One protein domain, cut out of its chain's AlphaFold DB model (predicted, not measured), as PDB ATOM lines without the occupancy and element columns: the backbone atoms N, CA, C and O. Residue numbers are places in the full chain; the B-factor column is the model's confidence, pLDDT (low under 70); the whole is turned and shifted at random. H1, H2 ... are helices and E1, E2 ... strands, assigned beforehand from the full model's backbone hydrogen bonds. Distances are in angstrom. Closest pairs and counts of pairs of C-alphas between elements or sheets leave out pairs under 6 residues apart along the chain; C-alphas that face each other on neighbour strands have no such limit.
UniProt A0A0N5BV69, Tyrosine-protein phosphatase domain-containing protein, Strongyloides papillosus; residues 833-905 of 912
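Overview. This is residues 833 to 905 of the 912 residues of the protein "Tyrosine-protein phosphatase domain-containing protein" of Strongyloides papillosus (UniProt A0A0N5BV69). A long two-stranded hairpin, E2 and E3, extends from a smaller body of loops and two short helices, with the short strand E1 side by side with the first part of E2. E2 bends by 52 degrees at residue 886, between the part beside E1 and most of the part beside E3; H2 only grazes the sheet near the start of E2, and H1 lies farther out. The printed part has 73 residues, with two named helices and then three named strands, H1 H2 E1 E2 E3, and under half of the residues are in these elements, a mixed class of helices and strands. The sheet order is E1 - E2 - E3, antiparallel throughout. The whole is only just compact, close to loose, with a radius of gyration of the C-alphas of 13.4 A, and elongated, spanning 47 by 27 by 21 A.

Arrangement. H1, residues 833 to 838, and H2, residues 840 to 847, are close but not clearly touching, their closest C-alphas being those of Lys 836 and Tyr 843, 7.1 A apart. Their lines are about perpendicular, at 75 degrees. In both helices every O i to N i+4 pair is within hydrogen-bond range. E1, residues 867 to 869, E2, residues 883 to 892, and E3, residues 898 to 904, form a meander, each strand the antiparallel neighbour of the one before. H2 is on this sheet but only grazes it, with residues 841 to 845; its closest C-alpha pair with E2 is Arg 841 and Tyr 883, 7.5 A apart. H1 is not on the sheet and is apart from E1, E2 and E3. E1 and E2 are a hairpin with directions at 123 degrees, and N 868 and O 886 are within hydrogen-bond range at 2.9 A. E2 and E3 are a hairpin at 151 degrees, with N 887 and O 903 at 2.8 A and N 899 and O 891 at 2.8 A. E1 and E3 are the edge strands.

Along the chain. H1 begins at C-alpha 833, (-42.464, -38.362, -2.408). H2 is 10.9 A long from first to last C-alpha. E2 is 26.3 A long and begins at C-alpha 883, (-22.272, -34.148, -7.036). E3 is 19.5 A long and ends at C-alpha 904, (-21.592, -45.842, -7.143).

Size, cuts and confidence. The two C-alphas farthest apart, those of Ser 849 and Ser 895, are 46.7 A apart. The printed part has no cut. The links H2 to E1, 19 residues, and E1 to E2, 13 residues, are long, while H1 to H2 and E2 to E3 are tight. The mean pLDDT of the printed part is 83.2, and residues 871 to 878 and residue 894 are under 70.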
ATOM      1  N   LYS A 833     -42.610 -39.707  -2.976       79.25
ATOM      2  CA  LYS A 833     -42.464 -38.362  -2.408       79.25
ATOM      3  C   LYS A 833     -41.236 -38.317  -1.504       79.25
ATOM      4  O   LYS A 833     -40.407 -37.426  -1.670       79.25
ATOM      5  N   THR A 834     -41.064 -39.310  -0.636       78.94
ATOM      6  CA  THR A 834     -39.879 -39.422   0.223       78.94
ATOM      7  C   THR A 834     -38.593 -39.564  -0.583       78.94
ATOM      8  O   THR A 834     -37.617 -38.877  -0.283       78.94
ATOM      9  N   ILE A 835     -38.580 -40.395  -1.630       85.62
ATOM     10  CA  ILE A 835     -37.411 -40.536  -2.516       85.62
ATOM     11  C   ILE A 835     -37.067 -39.193  -3.171       85.62
ATOM     12  O   ILE A 835     -35.903 -38.804  -3.193       85.62
ATOM     13  N   LYS A 836     -38.062 -38.453  -3.676       86.94
ATOM     14  CA  LYS A 836     -37.841 -37.120  -4.267       86.94
ATOM     15  C   LYS A 836     -37.246 -36.127  -3.273       86.94
ATOM     16  O   LYS A 836     -36.397 -35.334  -3.666       86.94
ATOM     17  N   THR A 837     -37.655 -36.193  -2.009       85.69
ATOM     18  CA  THR A 837     -37.115 -35.338  -0.947       85.69
ATOM     19  C   THR A 837     -35.696 -35.744  -0.539       85.69
ATOM     20  O   THR A 837     -34.853 -34.873  -0.362       85.69
ATOM     21  N   LYS A 838     -35.413 -37.048  -0.389       86.94
ATOM     22  CA  LYS A 838     -34.102 -37.551   0.069       86.94
ATOM     23  C   LYS A 838     -33.027 -37.588  -1.035       86.94
ATOM     24  O   LYS A 838     -31.845 -37.686  -0.708       86.94
ATOM     25  N   CYS A 839     -33.426 -37.514  -2.305       91.25
ATOM     26  CA  CYS A 839     -32.549 -37.552  -3.483       91.25
ATOM     27  C   CYS A 839     -32.699 -36.277  -4.340       91.25
ATOM     28  O   CYS A 839     -32.820 -36.350  -5.569       91.25
ATOM     29  N   ARG A 840     -32.772 -35.098  -3.713       91.19
ATOM     30  CA  ARG A 840     -33.093 -33.828  -4.384       91.19
ATOM     31  C   ARG A 840     -32.041 -33.467  -5.433       91.19
ATOM     32  O   ARG A 840     -32.427 -33.108  -6.549       91.19
ATOM     33  N   ARG A 841     -30.743 -33.603  -5.120       90.25
ATOM     34  CA  ARG A 841     -29.650 -33.266  -6.060       90.25
ATOM     35  C   ARG A 841     -29.699 -34.153  -7.299       90.25
ATOM     36  O   ARG A 841     -29.611 -33.644  -8.414       90.25
ATOM     37  N   PHE A 842     -29.947 -35.453  -7.119       92.31
ATOM     38  CA  PHE A 842     -30.129 -36.398  -8.224       92.31
ATOM     39  C   PHE A 842     -31.209 -35.919  -9.207       92.31
ATOM     40  O   PHE A 842     -30.948 -35.830 -10.407       92.31
ATOM     41  N   TYR A 843     -32.398 -35.553  -8.712       92.19
ATOM     42  CA  TYR A 843     -33.498 -35.100  -9.571       92.19
ATOM     43  C   TYR A 843     -33.275 -33.705 -10.173       92.19
ATOM     44  O   TYR A 843     -33.764 -33.441 -11.271       92.19
ATOM     45  N   GLN A 844     -32.554 -32.811  -9.491       91.25
ATOM     46  CA  GLN A 844     -32.145 -31.518 -10.057       91.25
ATOM     47  C   GLN A 844     -31.172 -31.711 -11.226       91.25
ATOM     48  O   GLN A 844     -31.365 -31.120 -12.286       91.25
ATOM     49  N   ILE A 845     -30.186 -32.593 -11.065       90.31
ATOM     50  CA  ILE A 845     -29.213 -32.946 -12.106       90.31
ATOM     51  C   ILE A 845     -29.893 -33.634 -13.282       90.31
ATOM     52  O   ILE A 845     -29.619 -33.292 -14.427       90.31
ATOM     53  N   GLN A 846     -30.845 -34.530 -13.016       90.81
ATOM     54  CA  GLN A 846     -31.613 -35.204 -14.061       90.81
ATOM     55  C   GLN A 846     -32.375 -34.222 -14.967       90.81
ATOM     56  O   GLN A 846     -32.554 -34.492 -16.153       90.81
ATOM     57  N   LYS A 847     -32.825 -33.088 -14.412       91.50
ATOM     58  CA  LYS A 847     -33.521 -32.018 -15.147       91.50
ATOM     59  C   LYS A 847     -32.574 -31.014 -15.809       91.50
ATOM     60  O   LYS A 847     -33.020 -30.242 -16.652       91.50
ATOM     61  N   ASN A 848     -31.300 -30.990 -15.426       89.94
ATOM     62  CA  ASN A 848     -30.315 -30.052 -15.950       89.94
ATOM     63  C   ASN A 848     -29.663 -30.631 -17.215       89.94
ATOM     64  O   ASN A 848     -28.928 -31.614 -17.144       89.94
ATOM     65  N   SER A 849     -29.899 -30.008 -18.369       87.12
ATOM     66  CA  SER A 849     -29.388 -30.472 -19.668       87.12
ATOM     67  C   SER A 849     -27.861 -30.531 -19.754       87.12
ATOM     68  O   SER A 849     -27.340 -31.352 -20.502       87.12
ATOM     69  N   LEU A 850     -27.148 -29.700 -18.986       86.88
ATOM     70  CA  LEU A 850     -25.687 -29.653 -18.974       86.88
ATOM     71  C   LEU A 850     -25.068 -30.668 -18.014       86.88
ATOM     72  O   LEU A 850     -23.922 -31.035 -18.211       86.88
ATOM     73  N   LEU A 851     -25.787 -31.107 -16.976       87.06
ATOM     74  CA  LEU A 851     -25.235 -31.965 -15.915       87.06
ATOM     75  C   LEU A 851     -25.850 -33.367 -15.871       87.06
ATOM     76  O   LEU A 851     -25.325 -34.222 -15.158       87.06
ATOM     77  N   ASN A 852     -26.925 -33.637 -16.618       87.50
ATOM     78  CA  ASN A 852     -27.631 -34.924 -16.589       87.50
ATOM     79  C   ASN A 852     -26.724 -36.134 -16.884       87.50
ATOM     80  O   ASN A 852     -26.978 -37.214 -16.356       87.50
ATOM     81  N   PHE A 853     -25.622 -35.948 -17.622       86.56
ATOM     82  CA  PHE A 853     -24.614 -36.974 -17.904       86.56
ATOM     83  C   PHE A 853     -23.954 -37.542 -16.636       86.56
ATOM     84  O   PHE A 853     -23.347 -38.617 -16.678       86.56
ATOM     85  N   LYS A 854     -24.044 -36.827 -15.505       86.94
ATOM     86  CA  LYS A 854     -23.582 -37.293 -14.192       86.94
ATOM     87  C   LYS A 854     -24.453 -38.414 -13.629       86.94
ATOM     88  O   LYS A 854     -23.982 -39.139 -12.762       86.94
ATOM     89  N   ASN A 855     -25.672 -38.606 -14.134       89.88
ATOM     90  CA  ASN A 855     -26.532 -39.743 -13.814       89.88
ATOM     91  C   ASN A 855     -26.599 -40.680 -15.028       89.88
ATOM     92  O   ASN A 855     -27.228 -40.370 -16.035       89.88
ATOM     93  N   ARG A 856     -25.975 -41.855 -14.932       88.31
ATOM     94  CA  ARG A 856     -26.043 -42.890 -15.974       88.31
ATOM     95  C   ARG A 856     -27.449 -43.476 -16.087       88.31
ATOM     96  O   ARG A 856     -27.904 -43.759 -17.190       88.31
ATOM     97  N   PHE A 857     -28.103 -43.680 -14.945       87.69
ATOM     98  CA  PHE A 857     -29.405 -44.331 -14.851       87.69
ATOM     99  C   PHE A 857     -30.429 -43.376 -14.214       87.69
ATOM    100  O   PHE A 857     -30.269 -43.017 -13.045       87.69
ATOM    101  N   PRO A 858     -31.466 -42.942 -14.959       86.31
ATOM    102  CA  PRO A 858     -32.446 -41.953 -14.492       86.31
ATOM    103  C   PRO A 858     -33.408 -42.502 -13.427       86.31
ATOM    104  O   PRO A 858     -34.111 -41.748 -12.756       86.31
ATOM    105  N   ASP A 859     -33.445 -43.819 -13.283       86.75
ATOM    106  CA  ASP A 859     -34.331 -44.608 -12.437       86.75
ATOM    107  C   ASP A 859     -33.640 -45.152 -11.175       86.75
ATOM    108  O   ASP A 859     -34.300 -45.797 -10.364       86.75
ATOM    109  N   ILE A 860     -32.352 -44.843 -10.960       89.44
ATOM    110  CA  ILE A 860     -31.610 -45.165  -9.730       89.44
ATOM    111  C   ILE A 860     -31.285 -43.866  -8.975       89.44
ATOM    112  O   ILE A 860     -30.234 -43.268  -9.212       89.44
ATOM    113  N   PRO A 861     -32.144 -43.408  -8.048       90.00
ATOM    114  CA  PRO A 861     -31.901 -42.191  -7.281       90.00
ATOM    115  C   PRO A 861     -30.720 -42.327  -6.316       90.00
ATOM    116  O   PRO A 861     -30.571 -43.347  -5.644       90.00
ATOM    117  N   CYS A 862     -29.931 -41.260  -6.181       90.19
ATOM    118  CA  CYS A 862     -28.825 -41.167  -5.225       90.19
ATOM    119  C   CYS A 862     -29.224 -40.305  -4.019       90.19
ATOM    120  O   CYS A 862     -29.732 -39.199  -4.197       90.19
ATOM    121  N   TYR A 863     -28.996 -40.806  -2.802       89.81
ATOM    122  CA  TYR A 863     -29.338 -40.095  -1.563       89.81
ATOM    123  C   TYR A 863     -28.396 -38.923  -1.295       89.81
ATOM    124  O   TYR A 863     -27.182 -39.110  -1.297       89.81
ATOM    125  N   ASP A 864     -28.932 -37.767  -0.912       87.81
ATOM    126  CA  ASP A 864     -28.110 -36.582  -0.637       87.81
ATOM    127  C   ASP A 864     -27.290 -36.726   0.665       87.81
ATOM    128  O   ASP A 864     -26.129 -36.333   0.726       87.81
ATOM    129  N   PHE A 865     -27.844 -37.355   1.713       83.00
ATOM    130  CA  PHE A 865     -27.214 -37.439   3.050       83.00
ATOM    131  C   PHE A 865     -25.859 -38.174   3.078       83.00
ATOM    132  O   PHE A 865     -25.023 -37.927   3.945       83.00
ATOM    133  N   LYS A 866     -25.637 -39.101   2.144       84.38
ATOM    134  CA  LYS A 866     -24.393 -39.878   2.019       84.38
ATOM    135  C   LYS A 866     -23.853 -39.841   0.591       84.38
ATOM    136  O   LYS A 866     -23.152 -40.771   0.198       84.38
ATOM    137  N   SER A 867     -24.233 -38.846  -0.211       87.31
ATOM    138  CA  SER A 867     -23.720 -38.695  -1.578       87.31
ATOM    139  C   SER A 867     -22.233 -38.360  -1.564       87.31
ATOM    140  O   SER A 867     -21.772 -37.617  -0.694       87.31
ATOM    141  N   ILE A 868     -21.499 -38.864  -2.547       86.31
ATOM    142  CA  ILE A 868     -20.091 -38.531  -2.762       86.31
ATOM    143  C   ILE A 868     -19.993 -37.176  -3.450       86.31
ATOM    144  O   ILE A 868     -20.784 -36.868  -4.344       86.31
ATOM    145  N   ASN A 869     -19.003 -36.386  -3.038       82.94
ATOM    146  CA  ASN A 869     -18.703 -35.107  -3.659       82.94
ATOM    147  C   ASN A 869     -17.264 -35.071  -4.168       82.94
ATOM    148  O   ASN A 869     -16.403 -35.750  -3.609       82.94
ATOM    149  N   TYR A 870     -17.032 -34.281  -5.214       76.12
ATOM    150  CA  TYR A 870     -15.697 -34.063  -5.773       76.12
ATOM    151  C   TYR A 870     -14.797 -33.221  -4.844       76.12
ATOM    152  O   TYR A 870     -13.612 -33.520  -4.751       76.12
ATOM    153  N   ASP A 871     -15.369 -32.267  -4.091       67.44
ATOM    154  CA  ASP A 871     -14.648 -31.387  -3.154       67.44
ATOM    155  C   ASP A 871     -15.050 -31.583  -1.676       67.44
ATOM    156  O   ASP A 871     -16.173 -31.979  -1.348       67.44
ATOM    157  N   THR A 872     -14.123 -31.268  -0.760       56.19
ATOM    158  CA  THR A 872     -14.200 -31.514   0.700       56.19
ATOM    159  C   THR A 872     -14.683 -30.319   1.544       56.19
ATOM    160  O   THR A 872     -14.334 -30.217   2.722       56.19
ATOM    161  N   VAL A 873     -15.508 -29.411   1.005       51.44
ATOM    162  CA  VAL A 873     -15.999 -28.242   1.773       51.44
ATOM    163  C   VAL A 873     -17.269 -28.558   2.590       51.44
ATOM    164  O   VAL A 873     -18.135 -29.336   2.194       51.44
ATOM    165  N   GLN A 874     -17.351 -27.936   3.769       51.66
ATOM    166  CA  GLN A 874     -18.103 -28.312   4.975       51.66
ATOM    167  C   GLN A 874     -19.647 -28.321   4.938       51.66
ATOM    168  O   GLN A 874     -20.231 -28.516   5.996       51.66
ATOM    169  N   ASN A 875     -20.338 -28.187   3.801       54.94
ATOM    170  CA  ASN A 875     -21.791 -28.454   3.736       54.94
ATOM    171  C   ASN A 875     -22.264 -28.744   2.292       54.94
ATOM    172  O   ASN A 875     -22.554 -27.818   1.539       54.94
ATOM    173  N   PRO A 876     -22.362 -30.025   1.888       56.59
ATOM    174  CA  PRO A 876     -22.518 -30.424   0.485       56.59
ATOM    175  C   PRO A 876     -23.965 -30.622  -0.010       56.59
ATOM    176  O   PRO A 876     -24.177 -31.174  -1.090       56.59
ATOM    177  N   THR A 877     -24.988 -30.260   0.766       57.38
ATOM    178  CA  THR A 877     -26.361 -30.757   0.534       57.38
ATOM    179  C   THR A 877     -27.116 -30.091  -0.620       57.38
ATOM    180  O   THR A 877     -28.126 -30.636  -1.072       57.38
ATOM    181  N   ASP A 878     -26.637 -28.949  -1.121       65.44
ATOM    182  CA  ASP A 878     -27.374 -28.110  -2.082       65.44
ATOM    183  C   ASP A 878     -26.596 -27.852  -3.385       65.44
ATOM    184  O   ASP A 878     -27.197 -27.504  -4.399       65.44
ATOM    185  N   ASP A 879     -25.279 -28.075  -3.401       78.19
ATOM    186  CA  ASP A 879     -24.451 -27.849  -4.586       78.19
ATOM    187  C   ASP A 879     -24.518 -29.041  -5.554       78.19
ATOM    188  O   ASP A 879     -24.008 -30.127  -5.277       78.19
ATOM    189  N   ILE A 880     -25.140 -28.860  -6.717       84.88
ATOM    190  CA  ILE A 880     -25.253 -29.900  -7.754       84.88
ATOM    191  C   ILE A 880     -23.984 -30.058  -8.610       84.88
ATOM    192  O   ILE A 880     -23.835 -31.072  -9.296       84.88
ATOM    193  N   ASN A 881     -23.052 -29.102  -8.577       82.06
ATOM    194  CA  ASN A 881     -21.828 -29.162  -9.381       82.06
ATOM    195  C   ASN A 881     -20.840 -30.172  -8.805       82.06
ATOM    196  O   ASN A 881     -20.277 -30.975  -9.546       82.06
ATOM    197  N   ASN A 882     -20.723 -30.226  -7.483       81.25
ATOM    198  CA  ASN A 882     -19.838 -31.169  -6.811       81.25
ATOM    199  C   ASN A 882     -20.428 -32.570  -6.629       81.25
ATOM    200  O   ASN A 882     -19.794 -33.410  -6.004       81.25
ATOM    201  N   TYR A 883     -21.611 -32.851  -7.170       86.12
ATOM    202  CA  TYR A 883     -22.272 -34.148  -7.036       86.12
ATOM    203  C   TYR A 883     -21.601 -35.246  -7.870       86.12
ATOM    204  O   TYR A 883     -21.404 -35.085  -9.078       86.12
ATOM    205  N   TYR A 884     -21.381 -36.403  -7.243       87.06
ATOM    206  CA  TYR A 884     -21.104 -37.670  -7.910       87.06
ATOM    207  C   TYR A 884     -22.179 -38.701  -7.548       87.06
ATOM    208  O   TYR A 884     -22.548 -38.841  -6.379       87.06
ATOM    209  N   HIS A 885     -22.666 -39.458  -8.537       90.19
ATOM    210  CA  HIS A 885     -23.661 -40.512  -8.315       90.19
ATOM    211  C   HIS A 885     -23.022 -41.714  -7.608       90.19
ATOM    212  O   HIS A 885     -22.520 -42.668  -8.215       90.19
ATOM    213  N   GLY A 886     -23.014 -41.632  -6.284       90.25
ATOM    214  CA  GLY A 886     -22.565 -42.684  -5.399       90.25
ATOM    215  C   GLY A 886     -22.887 -42.371  -3.951       90.25
ATOM    216  O   GLY A 886     -22.849 -41.219  -3.527       90.25
ATOM    217  N   ASN A 887     -23.199 -43.412  -3.186       91.12
ATOM    218  CA  ASN A 887     -23.540 -43.322  -1.780       91.12
ATOM    219  C   ASN A 887     -22.568 -44.110  -0.901       91.12
ATOM    220  O   ASN A 887     -22.177 -45.233  -1.224       91.12
ATOM    221  N   ILE A 888     -22.215 -43.525   0.242       89.81
ATOM    222  CA  ILE A 888     -21.426 -44.187   1.281       89.81
ATOM    223  C   ILE A 888     -22.366 -44.992   2.184       89.81
ATOM    224  O   ILE A 888     -23.247 -44.436   2.841       89.81
ATOM    225  N   ILE A 889     -22.143 -46.300   2.253       90.12
ATOM    226  CA  ILE A 889     -22.832 -47.224   3.152       90.12
ATOM    227  C   ILE A 889     -21.894 -47.590   4.292       90.12
ATOM    228  O   ILE A 889     -20.866 -48.231   4.088       90.12
ATOM    229  N   GLU A 890     -22.269 -47.212   5.507       85.62
ATOM    230  CA  GLU A 890     -21.524 -47.519   6.726       85.62
ATOM    231  C   GLU A 890     -22.153 -48.709   7.454       85.62
ATOM    232  O   GLU A 890     -23.362 -48.754   7.668       85.62
ATOM    233  N   TYR A 891     -21.330 -49.668   7.874       82.75
ATOM    234  CA  TYR A 891     -21.767 -50.835   8.640       82.75
ATOM    235  C   TYR A 891     -20.717 -51.235   9.681       82.75
ATOM    236  O   TYR A 891     -19.541 -50.891   9.573       82.75
ATOM    237  N   LYS A 892     -21.129 -51.963  10.724       77.38
ATOM    238  CA  LYS A 892     -20.212 -52.498  11.742       77.38
ATOM    239  C   LYS A 892     -19.977 -53.987  11.522       77.38
ATOM    240  O   LYS A 892     -20.909 -54.737  11.239       77.38
ATOM    241  N   THR A 893     -18.741 -54.436  11.695       77.88
ATOM    242  CA  THR A 893     -18.407 -55.864  11.729       77.88
ATOM    243  C   THR A 893     -18.821 -56.490  13.064       77.88
ATOM    244  O   THR A 893     -19.087 -55.801  14.048       77.88
ATOM    245  N   THR A 894     -18.800 -57.823  13.145       62.31
ATOM    246  CA  THR A 894     -19.061 -58.577  14.388       62.31
ATOM    247  C   THR A 894     -18.076 -58.264  15.522       62.31
ATOM    248  O   THR A 894     -18.393 -58.474  16.695       62.31
ATOM    249  N   SER A 895     -16.893 -57.734  15.195       74.19
ATOM    250  CA  SER A 895     -15.911 -57.217  16.155       74.19
ATOM    251  C   SER A 895     -16.185 -55.775  16.604       74.19
ATOM    252  O   SER A 895     -15.465 -55.265  17.456       74.19
ATOM    253  N   GLY A 896     -17.220 -55.119  16.066       74.50
ATOM    254  CA  GLY A 896     -17.583 -53.731  16.363       74.50
ATOM    255  C   GLY A 896     -16.828 -52.683  15.542       74.50
ATOM    256  O   GLY A 896     -17.056 -51.491  15.746       74.50
ATOM    257  N   MET A 897     -15.960 -53.091  14.607       81.62
ATOM    258  CA  MET A 897     -15.245 -52.159  13.730       81.62
ATOM    259  C   MET A 897     -16.206 -51.557  12.706       81.62
ATOM    260  O   MET A 897     -16.937 -52.293  12.045       81.62
ATOM    261  N   LYS A 898     -16.188 -50.232  12.545       87.88
ATOM    262  CA  LYS A 898     -16.926 -49.551  11.476       87.88
ATOM    263  C   LYS A 898     -16.194 -49.736  10.143       87.88
ATOM    264  O   LYS A 898     -14.975 -49.597  10.085       87.88
ATOM    265  N   ARG A 899     -16.936 -50.053   9.089       89.69
ATOM    266  CA  ARG A 899     -16.484 -50.119   7.696       89.69
ATOM    267  C   ARG A 899     -17.425 -49.297   6.826       89.69
ATOM    268  O   ARG A 899     -18.609 -49.194   7.139       89.69
ATOM    269  N   SER A 900     -16.895 -48.774   5.727       91.06
ATOM    270  CA  SER A 900     -17.655 -48.010   4.741       91.06
ATOM    271  C   SER A 900     -17.464 -48.623   3.358       91.06
ATOM    272  O   SER A 900     -16.346 -48.987   2.996       91.06
ATOM    273  N   ILE A 901     -18.546 -48.747   2.596       93.12
ATOM    274  CA  ILE A 901     -18.544 -49.148   1.188       93.12
ATOM    275  C   ILE A 901     -19.071 -47.973   0.379       93.12
ATOM    276  O   ILE A 901     -20.097 -47.393   0.720       93.12
ATOM    277  N   ILE A 902     -18.383 -47.642  -0.705       90.38
ATOM    278  CA  ILE A 902     -18.886 -46.711  -1.708       90.38
ATOM    279  C   ILE A 902     -19.650 -47.525  -2.750       90.38
ATOM    280  O   ILE A 902     -19.053 -48.314  -3.481       90.38
ATOM    281  N   MET A 903     -20.968 -47.342  -2.813       91.38
ATOM    282  CA  MET A 903     -21.793 -47.859  -3.903       91.38
ATOM    283  C   MET A 903     -22.031 -46.736  -4.901       91.38
ATOM    284  O   MET A 903     -22.714 -45.768  -4.585       91.38
ATOM    285  N   CYS A 904     -21.459 -46.846  -6.095       89.38
ATOM    286  CA  CYS A 904     -21.592 -45.842  -7.143       89.38
ATOM    287  C   CYS A 904     -21.918 -46.482  -8.487       89.38
ATOM    288  O   CYS A 904     -21.696 -47.677  -8.694       89.38
ATOM    289  N   GLN A 905     -22.461 -45.678  -9.395       86.62
ATOM    290  CA  GLN A 905     -22.679 -46.112 -10.769       86.62
ATOM    291  C   GLN A 905     -21.349 -46.360 -11.498       86.62
ATOM    292  O   GLN A 905     -20.301 -45.814 -11.145       86.62
TER     293      GLN A 905